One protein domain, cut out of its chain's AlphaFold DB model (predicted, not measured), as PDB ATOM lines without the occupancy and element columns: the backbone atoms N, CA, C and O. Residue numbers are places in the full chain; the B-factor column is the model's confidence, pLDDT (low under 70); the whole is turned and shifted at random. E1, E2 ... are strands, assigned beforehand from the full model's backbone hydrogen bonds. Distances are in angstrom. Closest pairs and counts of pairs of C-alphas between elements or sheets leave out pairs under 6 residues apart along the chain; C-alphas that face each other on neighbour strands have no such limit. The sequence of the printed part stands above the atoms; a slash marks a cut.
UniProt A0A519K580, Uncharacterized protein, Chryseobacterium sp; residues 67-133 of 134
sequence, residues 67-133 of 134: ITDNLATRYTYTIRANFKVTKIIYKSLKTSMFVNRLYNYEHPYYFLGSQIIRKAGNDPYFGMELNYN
ATOM      1  N   ILE A  67     -48.115   1.168  11.265       68.38
ATOM      2  CA  ILE A  67     -46.897   0.374  11.032       68.38
ATOM      3  C   ILE A  67     -46.066   0.924   9.864       68.38
ATOM      4  O   ILE A  67     -44.868   0.690   9.817       68.38
ATOM      5  N   THR A  68     -46.696   1.676   8.954       68.94
ATOM      6  CA  THR A  68     -46.087   2.352   7.806       68.94
ATOM      7  C   THR A  68     -45.436   3.699   8.122       68.94
ATOM      8  O   THR A  68     -44.558   4.120   7.372       68.94
ATOM      9  N   ASP A  69     -45.849   4.381   9.194       66.25
ATOM     10  CA  ASP A  69     -45.508   5.794   9.430       66.25
ATOM     11  C   ASP A  69     -44.048   5.994   9.856       66.25
ATOM     12  O   ASP A  69     -43.469   7.041   9.582       66.25
ATOM     13  N   ASN A  70     -43.429   4.978  10.467       66.00
ATOM     14  CA  ASN A  70     -42.033   5.024  10.925       66.00
ATOM     15  C   ASN A  70     -41.103   4.099  10.139       66.00
ATOM     16  O   ASN A  70     -40.028   3.739  10.620       66.00
ATOM     17  N   LEU A  71     -41.484   3.686   8.927       72.81
ATOM     18  CA  LEU A  71     -40.577   2.882   8.121       72.81
ATOM     19  C   LEU A  71     -39.368   3.690   7.676       72.81
ATOM     20  O   LEU A  71     -39.453   4.577   6.820       72.81
ATOM     21  N   ALA A  72     -38.216   3.305   8.220       64.44
ATOM     22  CA  ALA A  72     -36.923   3.810   7.809       64.44
ATOM     23  C   ALA A  72     -36.720   3.537   6.312       64.44
ATOM     24  O   ALA A  72     -36.394   2.428   5.884       64.44
ATOM     25  N   THR A  73     -36.904   4.570   5.495       67.12
ATOM     26  CA  THR A  73     -36.622   4.486   4.066       67.12
ATOM     27  C   THR A  73     -35.167   4.866   3.849       67.12
ATOM     28  O   THR A  73     -34.808   6.042   3.820       67.12
ATOM     29  N   ARG A  74     -34.296   3.862   3.714       68.50
ATOM     30  CA  ARG A  74     -32.897   4.087   3.337       68.50
ATOM     31  C   ARG A  74     -32.800   4.278   1.831       68.50
ATOM     32  O   ARG A  74     -32.696   3.319   1.068       68.50
ATOM     33  N   TYR A  75     -32.820   5.536   1.407       67.06
ATOM     34  CA  TYR A  75     -32.443   5.878   0.045       67.06
ATOM     35  C   TYR A  75     -30.933   5.725  -0.129       67.06
ATOM     36  O   TYR A  75     -30.132   6.152   0.699       67.06
ATOM     37  N   THR A  76     -30.556   5.099  -1.231       77.56
ATOM     38  CA  THR A  76     -29.172   4.964  -1.683       77.56
ATOM     39  C   THR A  76     -28.816   6.087  -2.668       77.56
ATOM     40  O   THR A  76     -29.605   7.005  -2.907       77.56
ATOM     41  N   TYR A  77     -27.628   6.034  -3.263       83.81
ATOM     42  CA  TYR A  77     -27.141   7.056  -4.177       83.81
ATOM     43  C   TYR A  77     -27.790   6.968  -5.568       83.81
ATOM     44  O   TYR A  77     -28.182   5.912  -6.068       83.81
ATOM     45  N   THR A  78     -27.908   8.128  -6.211       88.12
ATOM     46  CA  THR A  78     -28.381   8.282  -7.590       88.12
ATOM     47  C   THR A  78     -27.384   9.158  -8.338       88.12
ATOM     48  O   THR A  78     -26.996  10.213  -7.838       88.12
ATOM     49  N   ILE A  79     -26.966   8.732  -9.530       89.44
ATOM     50  CA  ILE A  79     -26.000   9.451 -10.365       89.44
ATOM     51  C   ILE A  79     -26.690   9.851 -11.664       89.44
ATOM     52  O   ILE A  79     -27.193   8.997 -12.392       89.44
ATOM     53  N   ARG A  80     -26.688  11.153 -11.963       90.25
ATOM     54  CA  ARG A  80     -27.276  11.728 -13.178       90.25
ATOM     55  C   ARG A  80     -26.267  12.636 -13.861       90.25
ATOM     56  O   ARG A  80     -25.744  13.547 -13.224       90.25
ATOM     57  N   ALA A  81     -26.016  12.408 -15.147       91.44
ATOM     58  CA  ALA A  81     -25.113  13.229 -15.946       91.44
ATOM     59  C   ALA A  81     -25.832  13.854 -17.145       91.44
ATOM     60  O   ALA A  81     -26.511  13.171 -17.918       91.44
ATOM     61  N   ASN A  82     -25.614  15.160 -17.310       94.25
ATOM     62  CA  ASN A  82     -26.097  15.968 -18.422       94.25
ATOM     63  C   ASN A  82     -24.896  16.575 -19.136       94.25
ATOM     64  O   ASN A  82     -23.928  16.974 -18.487       94.25
ATOM     65  N   PHE A  83     -24.963  16.667 -20.457       95.88
ATOM     66  CA  PHE A  83     -23.847  17.148 -21.259       95.88
ATOM     67  C   PHE A  83     -24.301  18.231 -22.229       95.88
ATOM     68  O   PHE A  83     -25.360  18.116 -22.842       95.88
ATOM     69  N   LYS A  84     -23.495  19.287 -22.377       96.88
ATOM     70  CA  LYS A  84     -23.710  20.359 -23.354       96.88
ATOM     71  C   LYS A  84     -22.392  20.674 -24.044       96.88
ATOM     72  O   LYS A  84     -21.397  20.975 -23.390       96.88
ATOM     73  N   VAL A  85     -22.411  20.631 -25.369       96.25
ATOM     74  CA  VAL A  85     -21.317  21.072 -26.233       96.25
ATOM     75  C   VAL A  85     -21.765  22.320 -26.948       96.25
ATOM     76  O   VAL A  85     -22.850  22.369 -27.517       96.25
ATOM     77  N   THR A  86     -20.900  23.317 -26.973       97.00
ATOM     78  CA  THR A  86     -21.184  24.594 -27.603       97.00
ATOM     79  C   THR A  86     -20.018  24.981 -28.492       97.00
ATOM     80  O   THR A  86     -18.875  25.013 -28.039       97.00
ATOM     81  N   LYS A  87     -20.309  25.316 -29.749       96.38
ATOM     82  CA  LYS A  87     -19.326  25.790 -30.720       96.38
ATOM     83  C   LYS A  87     -19.724  27.163 -31.246       96.38
ATOM     84  O   LYS A  87     -20.859  27.383 -31.668       96.38
ATOM     85  N   ILE A  88     -18.767  28.082 -31.241       95.69
ATOM     86  CA  ILE A  88     -18.893  29.383 -31.898       95.69
ATOM     87  C   ILE A  88     -18.417  29.195 -33.339       95.69
ATOM     88  O   ILE A  88     -17.282  28.775 -33.559       95.69
ATOM     89  N   ILE A  89     -19.299  29.431 -34.309       92.31
ATOM     90  CA  ILE A  89     -18.989  29.299 -35.741       92.31
ATOM     91  C   ILE A  89     -18.521  30.654 -36.287       92.31
ATOM     92  O   ILE A  89     -17.522  30.720 -36.994       92.31
ATOM     93  N   TYR A  90     -19.198  31.734 -35.891       91.56
ATOM     94  CA  TYR A  90     -18.836  33.121 -36.196       91.56
ATOM     95  C   TYR A  90     -19.036  33.990 -34.951       91.56
ATOM     96  O   TYR A  90     -19.719  33.569 -34.020       91.56
ATOM     97  N   LYS A  91     -18.503  35.223 -34.933       90.69
ATOM     98  CA  LYS A  91     -18.725  36.171 -33.817       90.69
ATOM     99  C   LYS A  91     -20.211  36.333 -33.464       90.69
ATOM    100  O   LYS A  91     -20.544  36.451 -32.292       90.69
ATOM    101  N   SER A  92     -21.076  36.295 -34.473       92.19
ATOM    102  CA  SER A  92     -22.527  36.408 -34.347       92.19
ATOM    103  C   SER A  92     -23.259  35.070 -34.221       92.19
ATOM    104  O   SER A  92     -24.427  35.087 -33.865       92.19
ATOM    105  N   LEU A  93     -22.627  33.915 -34.480       94.38
ATOM    106  CA  LEU A  93     -23.317  32.622 -34.597       94.38
ATOM    107  C   LEU A  93     -22.730  31.558 -33.664       94.38
ATOM    108  O   LEU A  93     -21.577  31.135 -33.814       94.38
ATOM    109  N   LYS A  94     -23.565  31.057 -32.754       96.88
ATOM    110  CA  LYS A  94     -23.217  30.032 -31.767       96.88
ATOM    111  C   LYS A  94     -24.215  28.884 -31.837       96.88
ATOM    112  O   LYS A  94     -25.416  29.094 -31.727       96.88
ATOM    113  N   THR A  95     -23.719  27.664 -31.985       96.19
ATOM    114  CA  THR A  95     -24.537  26.447 -31.938       96.19
ATOM    115  C   THR A  95     -24.216  25.663 -30.675       96.19
ATOM    116  O   THR A  95     -23.065  25.636 -30.229       96.19
ATOM    117  N   SER A  96     -25.225  25.054 -30.064       97.25
ATOM    118  CA  SER A  96     -25.048  24.159 -28.927       97.25
ATOM    119  C   SER A  96     -25.862  22.892 -29.110       97.25
ATOM    120  O   SER A  96     -27.027  22.959 -29.476       97.25
ATOM    121  N   MET A  97     -25.266  21.751 -28.797       97.06
ATOM    122  CA  MET A  97     -25.941  20.464 -28.682       97.06
ATOM    123  C   MET A  97     -25.925  20.053 -27.220       97.06
ATOM    124  O   MET A  97     -24.919  20.242 -26.533       97.06
ATOM    125  N   PHE A  98     -27.021  19.503 -26.727       96.94
ATOM    126  CA  PHE A  98     -27.103  19.040 -25.354       96.94
ATOM    127  C   PHE A  98     -27.847  17.717 -25.263       96.94
ATOM    128  O   PHE A  98     -28.696  17.393 -26.091       96.94
ATOM    129  N   VAL A  99     -27.514  16.961 -24.226       95.44
ATOM    130  CA  VAL A  99     -28.215  15.749 -23.839       95.44
ATOM    131  C   VAL A  99     -28.491  15.790 -22.345       95.44
ATOM    132  O   VAL A  99     -27.600  16.007 -21.520       95.44
ATOM    133  N   ASN A 100     -29.758  15.601 -22.007       93.38
ATOM    134  CA  ASN A 100     -30.220  15.449 -20.639       93.38
ATOM    135  C   ASN A 100     -30.379  13.956 -20.343       93.38
ATOM    136  O   ASN A 100     -30.857  13.218 -21.206       93.38
ATOM    137  N   ARG A 101     -30.025  13.527 -19.129       90.50
ATOM    138  CA  ARG A 101     -30.096  12.122 -18.696       90.50
ATOM    139  C   ARG A 101     -29.254  11.178 -19.573       90.50
ATOM    140  O   ARG A 101     -29.668  10.056 -19.833       90.50
ATOM    141  N   LEU A 102     -28.066  11.618 -20.013       90.38
ATOM    142  CA  LEU A 102     -27.142  10.775 -20.796       90.38
ATOM    143  C   LEU A 102     -26.685   9.550 -19.997       90.38
ATOM    144  O   LEU A 102     -26.566   8.455 -20.537       90.38
ATOM    145  N   TYR A 103     -26.435   9.752 -18.706       87.88
ATOM    146  CA  TYR A 103     -26.192   8.681 -17.750       87.88
ATOM    147  C   TYR A 103     -27.142   8.866 -16.575       87.88
ATOM    148  O   TYR A 103     -27.201   9.952 -15.996       87.88
ATOM    149  N   ASN A 104     -27.898   7.824 -16.246       88.75
ATOM    150  CA  ASN A 104     -28.827   7.829 -15.126       88.75
ATOM    151  C   ASN A 104     -28.771   6.463 -14.440       88.75
ATOM    152  O   ASN A 104     -29.264   5.466 -14.972       88.75
ATOM    153  N   TYR A 105     -28.110   6.419 -13.288       87.62
ATOM    154  CA  TYR A 105     -27.993   5.225 -12.465       87.62
ATOM    155  C   TYR A 105     -28.675   5.466 -11.127       87.62
ATOM    156  O   TYR A 105     -28.351   6.410 -10.405       87.62
ATOM    157  N   GLU A 106     -29.606   4.584 -10.796       88.19
ATOM    158  CA  GLU A 106     -30.321   4.592  -9.530       88.19
ATOM    159  C   GLU A 106     -29.972   3.279  -8.832       88.19
ATOM    160  O   GLU A 106     -30.291   2.204  -9.344       88.19
ATOM    161  N   HIS A 107     -29.254   3.348  -7.710       86.94
ATOM    162  CA  HIS A 107     -28.896   2.131  -6.992       86.94
ATOM    163  C   HIS A 107     -30.178   1.493  -6.414       86.94
ATOM    164  O   HIS A 107     -31.070   2.216  -5.948       86.94
ATOM    165  N   PRO A 108     -30.332   0.159  -6.483       87.38
ATOM    166  CA  PRO A 108     -31.482  -0.513  -5.891       87.38
ATOM    167  C   PRO A 108     -31.448  -0.382  -4.366       87.38
ATOM    168  O   PRO A 108     -30.381  -0.355  -3.758       87.38
ATOM    169  N   TYR A 109     -32.613  -0.321  -3.733       85.81
ATOM    170  CA  TYR A 109     -32.724  -0.305  -2.273       85.81
ATOM    171  C   TYR A 109     -33.826  -1.253  -1.824       85.81
ATOM    172  O   TYR A 109     -34.699  -1.615  -2.609       85.81
ATOM    173  N   TYR A 110     -33.780  -1.670  -0.565       84.50
ATOM    174  CA  TYR A 110     -34.814  -2.516   0.015       84.50
ATOM    175  C   TYR A 110     -35.838  -1.658   0.746       84.50
ATOM    176  O   TYR A 110     -35.483  -0.747   1.493       84.50
ATOM    177  N   PHE A 111     -37.110  -1.969   0.537       83.44
ATOM    178  CA  PHE A 111     -38.226  -1.401   1.276       83.44
ATOM    179  C   PHE A 111     -39.151  -2.546   1.680       83.44
ATOM    180  O   PHE A 111     -39.551  -3.329   0.821       83.44
ATOM    181  N   LEU A 112     -39.448  -2.684   2.977       82.25
ATOM    182  CA  LEU A 112     -40.255  -3.796   3.509       82.25
ATOM    183  C   LEU A 112     -39.748  -5.185   3.060       82.25
ATOM    184  O   LEU A 112     -40.524  -6.035   2.634       82.25
ATOM    185  N   GLY A 113     -38.426  -5.390   3.055       80.75
ATOM    186  CA  GLY A 113     -37.801  -6.642   2.594       80.75
ATOM    187  C   GLY A 113     -37.867  -6.884   1.078       80.75
ATOM    188  O   GLY A 113     -37.244  -7.817   0.580       80.75
ATOM    189  N   SER A 114     -38.554  -6.024   0.321       83.12
ATOM    190  CA  SER A 114     -38.649  -6.102  -1.137       83.12
ATOM    191  C   SER A 114     -37.613  -5.199  -1.797       83.12
ATOM    192  O   SER A 114     -37.478  -4.025  -1.449       83.12
ATOM    193  N   GLN A 115     -36.879  -5.731  -2.774       87.12
ATOM    194  CA  GLN A 115     -35.939  -4.936  -3.557       87.12
ATOM    195  C   GLN A 115     -36.704  -4.024  -4.520       87.12
ATOM    196  O   GLN A 115     -37.431  -4.485  -5.399       87.12
ATOM    197  N   ILE A 116     -36.501  -2.719  -4.382       87.19
ATOM    198  CA  ILE A 116     -37.043  -1.703  -5.273       87.19
ATOM    199  C   ILE A 116     -35.974  -1.327  -6.291       87.19
ATOM    200  O   ILE A 116     -34.928  -0.760  -5.963       87.19
ATOM    201  N   ILE A 117     -36.264  -1.625  -7.556       87.00
ATOM    202  CA  ILE A 117     -35.473  -1.183  -8.702       87.00
ATOM    203  C   ILE A 117     -36.219  -0.024  -9.349       87.00
ATOM    204  O   ILE A 117     -37.334  -0.181  -9.850       87.00
ATOM    205  N   ARG A 118     -35.602   1.154  -9.344       82.12
ATOM    206  CA  ARG A 118     -36.185   2.338  -9.965       82.12
ATOM    207  C   ARG A 118     -35.693   2.473 -11.405       82.12
ATOM    208  O   ARG A 118     -34.503   2.367 -11.681       82.12
ATOM    209  N   LYS A 119     -36.628   2.701 -12.329       73.75
ATOM    210  CA  LYS A 119     -36.361   2.847 -13.773       73.75
ATOM    211  C   LYS A 119     -36.821   4.208 -14.318       73.75
ATOM    212  O   LYS A 119     -37.056   4.349 -15.515       73.75
ATOM    213  N   ALA A 120     -37.054   5.183 -13.438       64.50
ATOM    214  CA  ALA A 120     -37.843   6.368 -13.756       64.50
ATOM    215  C   ALA A 120     -37.204   7.221 -14.869       64.50
ATOM    216  O   ALA A 120     -36.225   7.926 -14.644       64.50
ATOM    217  N   GLY A 121     -37.808   7.188 -16.064       66.56
ATOM    218  CA  GLY A 121     -37.552   8.138 -17.150       66.56
ATOM    219  C   GLY A 121     -36.091   8.225 -17.587       66.56
ATOM    220  O   GLY A 121     -35.565   9.332 -17.710       66.56
ATOM    221  N   ASN A 122     -35.442   7.078 -17.799       70.50
ATOM    222  CA  ASN A 122     -34.027   6.989 -18.180       70.50
ATOM    223  C   ASN A 122     -33.736   7.279 -19.655       70.50
ATOM    224  O   ASN A 122     -32.575   7.224 -20.052       70.50
ATOM    225  N   ASP A 123     -34.748   7.597 -20.459       88.62
ATOM    226  CA  ASP A 123     -34.521   7.884 -21.868       88.62
ATOM    227  C   ASP A 123     -33.773   9.219 -22.017       88.62
ATOM    228  O   ASP A 123     -34.250  10.257 -21.529       88.62
ATOM    229  N   PRO A 124     -32.591   9.215 -22.661       91.75
ATOM    230  CA  PRO A 124     -31.828  10.431 -22.879       91.75
ATOM    231  C   PRO A 124     -32.591  11.361 -23.824       91.75
ATOM    232  O   PRO A 124     -33.113  10.943 -24.858       91.75
ATOM    233  N   TYR A 125     -32.626  12.648 -23.483       92.62
ATOM    234  CA  TYR A 125     -33.241  13.676 -24.317       92.62
ATOM    235  C   TYR A 125     -32.163  14.508 -24.995       92.62
ATOM    236  O   TYR A 125     -31.392  15.188 -24.317       92.62
ATOM    237  N   PHE A 126     -32.141  14.469 -26.323       95.81
ATOM    238  CA  PHE A 126     -31.218  15.232 -27.151       95.81
ATOM    239  C   PHE A 126     -31.889  16.505 -27.653       95.81
ATOM    240  O   PHE A 126     -33.024  16.476 -28.130       95.81
ATOM    241  N   GLY A 127     -31.167  17.615 -27.580       96.25
ATOM    242  CA  GLY A 127     -31.625  18.894 -28.091       96.25
ATOM    243  C   GLY A 127     -30.491  19.695 -28.705       96.25
ATOM    244  O   GLY A 127     -29.304  19.447 -28.475       96.25
ATOM    245  N   MET A 128     -30.877  20.669 -29.519       97.38
ATOM    246  CA  MET A 128     -29.955  21.583 -30.171       97.38
ATOM    247  C   MET A 128     -30.518  22.999 -30.116       97.38
ATOM    248  O   MET A 128     -31.714  23.215 -30.285       97.38
ATOM    249  N   GLU A 129     -29.630  23.959 -29.897       95.38
ATOM    250  CA  GLU A 129     -29.925  25.384 -29.840       95.38
ATOM    251  C   GLU A 129     -29.002  26.135 -30.802       95.38
ATOM    252  O   GLU A 129     -27.799  25.863 -30.882       95.38
ATOM    253  N   LEU A 130     -29.560  27.123 -31.498       95.44
ATOM    254  CA  LEU A 130     -28.816  28.086 -32.300       95.44
ATOM    255  C   LEU A 130     -29.053  29.478 -31.720       95.44
ATOM    256  O   LEU A 130     -30.195  29.892 -31.535       95.44
ATOM    257  N   ASN A 131     -27.978  30.203 -31.446       94.12
ATOM    258  CA  ASN A 131     -28.023  31.589 -31.016       94.12
ATOM    259  C   ASN A 131     -27.353  32.465 -32.080       94.12
ATOM    260  O   ASN A 131     -26.236  32.172 -32.520       94.12
ATOM    261  N   TYR A 132     -28.058  33.520 -32.486       92.25
ATOM    262  CA  TYR A 132     -27.600  34.490 -33.469       92.25
ATOM    263  C   TYR A 132     -27.715  35.908 -32.898       92.25
ATOM    264  O   TYR A 132     -28.789  36.296 -32.444       92.25
ATOM    265  N   ASN A 133     -26.612  36.656 -32.920       87.81
ATOM    266  CA  ASN A 133     -26.541  38.043 -32.459       87.81
ATOM    267  C   ASN A 133     -26.301  38.956 -33.669       87.81
ATOM    268  O   ASN A 133     -25.309  38.768 -34.376       87.81
TER     269      ASN A 133
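What this domain is: This is residues 67 to 133 of the 134 residues of an uncharacterized protein of Chryseobacterium sp (UniProt A0A519K580). This is a long, narrow, twisted ribbon of strands: E1 and E2 form a long hairpin, and E5 lies alongside E2 over the half nearer the hairpin's turn. E2 runs on into the small hairpin E3 and E4 at the other end of the rod, where residues 67 to 77, a tail with no named element, also lie. The printed part has 67 residues, no named helix and five named strands, in the order E1, E2, E3, E4, E5; the larger sheet runs E1, E2, E5 and the smaller E3, E4, both antiparallel, and the class is all strand. The whole is extended, with a radius of gyration of the C-alphas of 19.6 A and spans of 63 by 19 by 14 A.

How they stand to each other: Begin with the inner strand of the larger sheet, E2, residues 93 to 106. Look next for its neighbour, the edge strand E1, residues 78 to 90, antiparallel to E2 at 169 degrees between directions; the two form a hairpin. Their C-alphas 86 and 96 face each other at 4.1 A, and N 85 and O 97 are within hydrogen-bond range at 2.8 A, as are N 105 and O 79 at 2.9 A. The other edge strand, E5, residues 125 to 132, is antiparallel to E2 at 160 degrees; C-alphas 97 and 128 face each other at 4.4 A, and N 96 and O 129 are 2.8 A apart, within hydrogen-bond range. Past residues 107 and 108, E2 runs on at 53 degrees into E3, residues 109 to 111. E3 forms a hairpin with E4, residues 114 to 116, antiparallel at 133 degrees, with N 116 and O 109 within hydrogen-bond range at 2.8 A. E4 is apart from both E1 and E2, and E3 is apart from E5.

Where its parts are: Find C-alpha 78 at (-28.381, 8.282, -7.590); from there E1 runs 39.1 A to C-alpha 90 at (-18.836, 33.121, -36.196). E2 goes back 38.3 A from Leu 93 to Glu 106. E3 and E4 measure 6.6 A and 6.2 A. E5 runs 23.4 A from Tyr 125 to C-alpha 132 at (-27.600, 34.490, -33.469).

The domain as a whole: The C-alphas farthest apart are those of Ile 67 and Tyr 90, 64.0 A. The printed part has no cut. The links E1 to E2, E2 to E3 and E3 to E4 are tight, and E4 to E5, with 8 residues, is short. The mean pLDDT of the printed part is 86.4; look for values under 70 at residues 67 to 70, 72 to 75 and 120 to 121.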